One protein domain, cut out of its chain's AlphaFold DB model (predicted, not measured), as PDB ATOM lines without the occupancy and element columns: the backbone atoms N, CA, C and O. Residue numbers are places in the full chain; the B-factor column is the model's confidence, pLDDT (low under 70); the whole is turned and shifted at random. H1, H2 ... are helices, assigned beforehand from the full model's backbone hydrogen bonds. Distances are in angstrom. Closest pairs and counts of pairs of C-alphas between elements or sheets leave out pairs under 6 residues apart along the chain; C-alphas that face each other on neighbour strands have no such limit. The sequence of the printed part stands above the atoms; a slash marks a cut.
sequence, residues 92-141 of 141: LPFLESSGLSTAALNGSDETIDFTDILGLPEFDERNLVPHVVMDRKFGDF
ATOM      1  N   LEU A  92     112.064 157.560 139.346       87.81
ATOM      2  CA  LEU A  92     110.720 158.107 139.460       87.81
ATOM      3  C   LEU A  92     110.404 158.918 138.188       87.81
ATOM      4  O   LEU A  92     111.278 159.638 137.719       87.81
ATOM      5  N   PRO A  93     109.184 158.838 137.631       85.62
ATOM      6  CA  PRO A  93     108.807 159.514 136.383       85.62
ATOM      7  C   PRO A  93     108.997 161.037 136.351       85.62
ATOM      8  O   PRO A  93     109.044 161.612 135.274       85.62
ATOM      9  N   PHE A  94     109.052 161.689 137.513       85.38
ATOM     10  CA  PHE A  94     109.302 163.130 137.638       85.38
ATOM     11  C   PHE A  94     110.780 163.464 137.872       85.38
ATOM     12  O   PHE A  94     111.145 164.633 137.905       85.38
ATOM     13  N   LEU A  95     111.616 162.450 138.099       85.31
ATOM     14  CA  LEU A  95     113.032 162.609 138.379       85.31
ATOM     15  C   LEU A  95     113.834 162.079 137.196       85.31
ATOM     16  O   LEU A  95     114.213 160.904 137.139       85.31
ATOM     17  N   GLU A  96     114.086 162.977 136.254       81.56
ATOM     18  CA  GLU A  96     114.894 162.686 135.081       81.56
ATOM     19  C   GLU A  96     116.328 162.307 135.449       81.56
ATOM     20  O   GLU A  96     116.854 162.592 136.535       81.56
ATOM     21  N   SER A  97     116.982 161.609 134.523       84.56
ATOM     22  CA  SER A  97     118.393 161.314 134.694       84.56
ATOM     23  C   SER A  97     119.267 162.509 134.365       84.56
ATOM     24  O   SER A  97     119.094 163.112 133.316       84.56
ATOM     25  N   SER A  98     120.285 162.768 135.188       85.31
ATOM     26  CA  SER A  98     121.349 163.719 134.845       85.31
ATOM     27  C   SER A  98     122.180 163.292 133.627       85.31
ATOM     28  O   SER A  98     123.061 164.025 133.208       85.31
ATOM     29  N   GLY A  99     121.963 162.087 133.079       89.56
ATOM     30  CA  GLY A  99     122.634 161.628 131.862       89.56
ATOM     31  C   GLY A  99     124.141 161.382 131.996       89.56
ATOM     32  O   GLY A  99     124.787 161.109 130.989       89.56
ATOM     33  N   LEU A 100     124.720 161.418 133.202       91.38
ATOM     34  CA  LEU A 100     126.176 161.307 133.386       91.38
ATOM     35  C   LEU A 100     126.761 160.008 132.806       91.38
ATOM     36  O   LEU A 100     127.791 160.022 132.146       91.38
ATOM     37  N   SER A 101     126.087 158.874 133.004       93.81
ATOM     38  CA  SER A 101     126.552 157.591 132.463       93.81
ATOM     39  C   SER A 101     126.488 157.538 130.935       93.81
ATOM     40  O   SER A 101     127.378 156.976 130.304       93.81
ATOM     41  N   THR A 102     125.462 158.137 130.323       93.81
ATOM     42  CA  THR A 102     125.397 158.294 128.863       93.81
ATOM     43  C   THR A 102     126.462 159.257 128.349       93.81
ATOM     44  O   THR A 102     127.053 158.982 127.308       93.81
ATOM     45  N   ALA A 103     126.748 160.333 129.088       93.00
ATOM     46  CA  ALA A 103     127.776 161.309 128.744       93.00
ATOM     47  C   ALA A 103     129.178 160.682 128.759       93.00
ATOM     48  O   ALA A 103     129.919 160.837 127.795       93.00
ATOM     49  N   ALA A 104     129.493 159.876 129.777       94.75
ATOM     50  CA  ALA A 104     130.761 159.151 129.871       94.75
ATOM     51  C   ALA A 104     130.962 158.163 128.705       94.75
ATOM     52  O   ALA A 104     132.030 158.108 128.103       94.75
ATOM     53  N   LEU A 105     129.922 157.405 128.324       93.75
ATOM     54  CA  LEU A 105     129.996 156.489 127.173       93.75
ATOM     55  C   LEU A 105     130.174 157.239 125.844       93.75
ATOM     56  O   LEU A 105     130.898 156.788 124.951       93.75
ATOM     57  N   ASN A 106     129.534 158.402 125.719       92.19
ATOM     58  CA  ASN A 106     129.668 159.262 124.553       92.19
ATOM     59  C   ASN A 106     130.950 160.112 124.577       92.19
ATOM     60  O   ASN A 106     131.307 160.651 123.535       92.19
ATOM     61  N   GLY A 107     131.682 160.177 125.690       91.44
ATOM     62  CA  GLY A 107     132.851 161.050 125.844       91.44
ATOM     63  C   GLY A 107     132.501 162.540 125.873       91.44
ATOM     64  O   GLY A 107     133.374 163.370 125.665       91.44
ATOM     65  N   SER A 108     131.232 162.892 126.102       90.69
ATOM     66  CA  SER A 108     130.805 164.291 126.183       90.69
ATOM     67  C   SER A 108     131.092 164.917 127.549       90.69
ATOM     68  O   SER A 108     130.907 166.116 127.686       90.69
ATOM     69  N   ASP A 109     131.524 164.141 128.556       92.44
ATOM     70  CA  ASP A 109     131.913 164.701 129.864       92.44
ATOM     71  C   ASP A 109     133.253 165.457 129.827       92.44
ATOM     72  O   ASP A 109     133.517 166.295 130.689       92.44
ATOM     73  N   GLU A 110     134.072 165.201 128.802       93.81
ATOM     74  CA  GLU A 110     135.403 165.794 128.652       93.81
ATOM     75  C   GLU A 110     135.340 167.220 128.081       93.81
ATOM     76  O   GLU A 110     136.309 167.980 128.161       93.81
ATOM     77  N   THR A 111     134.206 167.588 127.484       92.75
ATOM     78  CA  THR A 111     133.999 168.848 126.765       92.75
ATOM     79  C   THR A 111     132.819 169.611 127.343       92.75
ATOM     80  O   THR A 111     131.805 169.007 127.663       92.75
ATOM     81  N   ILE A 112     132.926 170.939 127.412       92.38
ATOM     82  CA  ILE A 112     131.834 171.809 127.866       92.38
ATOM     83  C   ILE A 112     131.064 172.308 126.642       92.38
ATOM     84  O   ILE A 112     131.661 172.938 125.765       92.38
ATOM     85  N   ASP A 113     129.757 172.054 126.601       91.12
ATOM     86  CA  ASP A 113     128.861 172.511 125.536       91.12
ATOM     87  C   ASP A 113     128.012 173.719 125.977       91.12
ATOM     88  O   ASP A 113     127.912 174.064 127.158       91.12
ATOM     89  N   PHE A 114     127.352 174.387 125.028       91.88
ATOM     90  CA  PHE A 114     126.444 175.500 125.328       91.88
ATOM     91  C   PHE A 114     125.281 175.070 126.238       91.88
ATOM     92  O   PHE A 114     124.753 175.895 126.990       91.88
ATOM     93  N   THR A 115     124.890 173.792 126.190       87.44
ATOM     94  CA  THR A 115     123.855 173.226 127.062       87.44
ATOM     95  C   THR A 115     124.255 173.260 128.528       87.44
ATOM     96  O   THR A 115     123.382 173.410 129.372       87.44
ATOM     97  N   ASP A 116     125.547 173.191 128.843       88.25
ATOM     98  CA  ASP A 116     126.020 173.211 130.231       88.25
ATOM     99  C   ASP A 116     125.925 174.616 130.837       88.25
ATOM    100  O   ASP A 116     125.732 174.779 132.040       88.25
ATOM    101  N   ILE A 117     126.032 175.645 129.990       91.25
ATOM    102  CA  ILE A 117     125.952 177.054 130.394       91.25
ATOM    103  C   ILE A 117     124.494 177.518 130.460       91.25
ATOM    104  O   ILE A 117     124.117 178.256 131.369       91.25
ATOM    105  N   LEU A 118     123.679 177.122 129.480       90.75
ATOM    106  CA  LEU A 118     122.310 177.623 129.321       90.75
ATOM    107  C   LEU A 118     121.244 176.687 129.910       90.75
ATOM    108  O   LEU A 118     120.155 177.146 130.242       90.75
ATOM    109  N   GLY A 119     121.538 175.395 130.061       85.00
ATOM    110  CA  GLY A 119     120.625 174.364 130.563       85.00
ATOM    111  C   GLY A 119     120.665 174.202 132.080       85.00
ATOM    112  O   GLY A 119     120.749 173.082 132.581       85.00
ATOM    113  N   LEU A 120     120.641 175.311 132.826       85.19
ATOM    114  CA  LEU A 120     120.646 175.260 134.288       85.19
ATOM    115  C   LEU A 120     119.359 174.592 134.809       85.19
ATOM    116  O   LEU A 120     118.271 174.900 134.317       85.19
ATOM    117  N   PRO A 121     119.443 173.750 135.856       80.81
ATOM    118  CA  PRO A 121     118.289 173.018 136.388       80.81
ATOM    119  C   PRO A 121     117.194 173.939 136.949       80.81
ATOM    120  O   PRO A 121     116.043 173.530 137.077       80.81
ATOM    121  N   GLU A 122     117.541 175.186 137.272       82.06
ATOM    122  CA  GLU A 122     116.611 176.216 137.747       82.06
ATOM    123  C   GLU A 122     115.602 176.650 136.674       82.06
ATOM    124  O   GLU A 122     114.495 177.067 137.011       82.06
ATOM    125  N   PHE A 123     115.963 176.525 135.393       81.69
ATOM    126  CA  PHE A 123     115.124 176.908 134.256       81.69
ATOM    127  C   PHE A 123     114.556 175.703 133.499       81.69
ATOM    128  O   PHE A 123     113.996 175.876 132.418       81.69
ATOM    129  N   ASP A 124     114.686 174.488 134.044       80.75
ATOM    130  CA  ASP A 124     114.170 173.292 133.385       80.75
ATOM    131  C   ASP A 124     112.633 173.266 133.428       80.75
ATOM    132  O   ASP A 124     111.998 173.048 134.463       80.75
ATOM    133  N   GLU A 125     112.033 173.465 132.259       77.56
ATOM    134  CA  GLU A 125     110.593 173.390 131.993       77.56
ATOM    135  C   GLU A 125     109.977 172.014 132.296       77.56
ATOM    136  O   GLU A 125     108.754 171.879 132.383       77.56
ATOM    137  N   ARG A 126     110.813 170.986 132.477       73.44
ATOM    138  CA  ARG A 126     110.398 169.619 132.816       73.44
ATOM    139  C   ARG A 126     110.185 169.402 134.309       73.44
ATOM    140  O   ARG A 126     109.687 168.339 134.684       73.44
ATOM    141  N   ASN A 127     110.507 170.383 135.156       75.81
ATOM    142  CA  ASN A 127     110.201 170.329 136.583       75.81
ATOM    143  C   ASN A 127     108.686 170.420 136.804       75.81
ATOM    144  O   ASN A 127     108.099 171.483 136.995       75.81
ATOM    145  N   LEU A 128     108.044 169.258 136.762       79.12
ATOM    146  CA  LEU A 128     106.627 169.086 137.022       79.12
ATOM    147  C   LEU A 128     106.397 168.761 138.496       79.12
ATOM    148  O   LEU A 128     107.242 168.177 139.177       79.12
ATOM    149  N   VAL A 129     105.208 169.099 138.990       88.00
ATOM    150  CA  VAL A 129     104.841 168.792 140.371       88.00
ATOM    151  C   VAL A 129     104.777 167.263 140.550       88.00
ATOM    152  O   VAL A 129     103.988 166.618 139.852       88.00
ATOM    153  N   PRO A 130     105.552 166.662 141.478       87.19
ATOM    154  CA  PRO A 130     105.728 165.209 141.547       87.19
ATOM    155  C   PRO A 130     104.428 164.401 141.629       87.19
ATOM    156  O   PRO A 130     104.311 163.377 140.959       87.19
ATOM    157  N   HIS A 131     103.437 164.864 142.400       88.00
ATOM    158  CA  HIS A 131     102.165 164.148 142.548       88.00
ATOM    159  C   HIS A 131     101.399 164.049 141.220       88.00
ATOM    160  O   HIS A 131     100.947 162.969 140.864       88.00
ATOM    161  N   VAL A 132     101.360 165.125 140.423       89.12
ATOM    162  CA  VAL A 132     100.662 165.153 139.124       89.12
ATOM    163  C   VAL A 132     101.276 164.155 138.139       89.12
ATOM    164  O   VAL A 132     100.565 163.479 137.395       89.12
ATOM    165  N   VAL A 133     102.608 164.042 138.125       89.06
ATOM    166  CA  VAL A 133     103.315 163.112 137.231       89.06
ATOM    167  C   VAL A 133     103.102 161.662 137.662       89.06
ATOM    168  O   VAL A 133     102.903 160.789 136.815       89.06
ATOM    169  N   MET A 134     103.141 161.403 138.971       88.75
ATOM    170  CA  MET A 134     102.917 160.071 139.532       88.75
ATOM    171  C   MET A 134     101.487 159.596 139.280       88.75
ATOM    172  O   MET A 134     101.314 158.480 138.793       88.75
ATOM    173  N   ASP A 135     100.491 160.455 139.508       90.25
ATOM    174  CA  ASP A 135      99.083 160.149 139.252       90.25
ATOM    175  C   ASP A 135      98.845 159.845 137.768       90.25
ATOM    176  O   ASP A 135      98.200 158.857 137.439       90.25
ATOM    177  N   ARG A 136      99.452 160.603 136.845       87.06
ATOM    178  CA  ARG A 136      99.360 160.322 135.401       87.06
ATOM    179  C   ARG A 136     100.017 158.997 134.989       87.06
ATOM    180  O   ARG A 136      99.633 158.414 133.977       87.06
ATOM    181  N   LYS A 137     101.076 158.564 135.682       85.31
ATOM    182  CA  LYS A 137     101.843 157.365 135.301       85.31
ATOM    183  C   LYS A 137     101.294 156.083 135.925       85.31
ATOM    184  O   LYS A 137     101.403 155.035 135.292       85.31
ATOM    185  N   PHE A 138     100.786 156.170 137.152       84.75
ATOM    186  CA  PHE A 138     100.385 155.028 137.978       84.75
ATOM    187  C   PHE A 138      98.903 155.040 138.382       84.75
ATOM    188  O   PHE A 138      98.441 154.052 138.941       84.75
ATOM    189  N   GLY A 139      98.174 156.133 138.146       79.88
ATOM    190  CA  GLY A 139      96.734 156.211 138.377       79.88
ATOM    191  C   GLY A 139      95.941 155.650 137.195       79.88
ATOM    192  O   GLY A 139      96.197 156.004 136.049       79.88
ATOM    193  N   ASP A 140      94.968 154.787 137.488       61.97
ATOM    194  CA  ASP A 140      94.105 154.085 136.520       61.97
ATOM    195  C   ASP A 140      92.932 154.948 135.977       61.97
ATOM    196  O   ASP A 140      91.807 154.456 135.866       61.97
ATOM    197  N   PHE A 141      93.152 156.229 135.648       50.66
ATOM    198  CA  PHE A 141      92.137 157.100 135.016       50.66
ATOM    199  C   PHE A 141      92.563 157.610 133.637       50.66
ATOM    200  O   PHE A 141      93.684 158.153 133.518       50.66
TER     201      PHE A 141
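What this domain is: This is residues 92 to 141 of the 141 residues of an uncharacterized protein of Apolygus lucorum (UniProt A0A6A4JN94). From residue 92 the printed part runs out along one side of a flat, open loop to the short helix H1, turns to H2 at the same end, and comes back along the other side to H3 at the far end. The three helices do not pack on one another. The 50 printed residues hold three named helices, H1, H2 and H3 in that order, and no named strand; the class is all helix, with 21 residues, under half, in named elements. The whole is only just loose, close to extended, with a radius of gyration of the C-alphas of 14.6 A and spans of 44 by 23 by 10 A.

How they stand to each other: H1, residues 100 to 106, is apart from both H2, residues 114 to 118, and H3, residues 130 to 138. H2 and H3 are also apart. Residues 112 to 120, of which 114 to 118 belong to H2, stand free. In H1, H2 and H3 every O i to N i+4 pair is within hydrogen-bond range.

Where its parts are: H1 begins at C-alpha 100, (126.176, 161.307, 133.386), and measures 9.7 A. H2 measures 6.1 A. H3 measures 12.0 A and ends at C-alpha 138, (100.385, 155.028, 137.978).

The domain as a whole: The C-alphas farthest apart, Glu 110 and Phe 141, are 44.6 A apart. The printed part has no cut; the link H2 to H3 is long, with 11 residues. Residues 140 to 141 have pLDDT under 70.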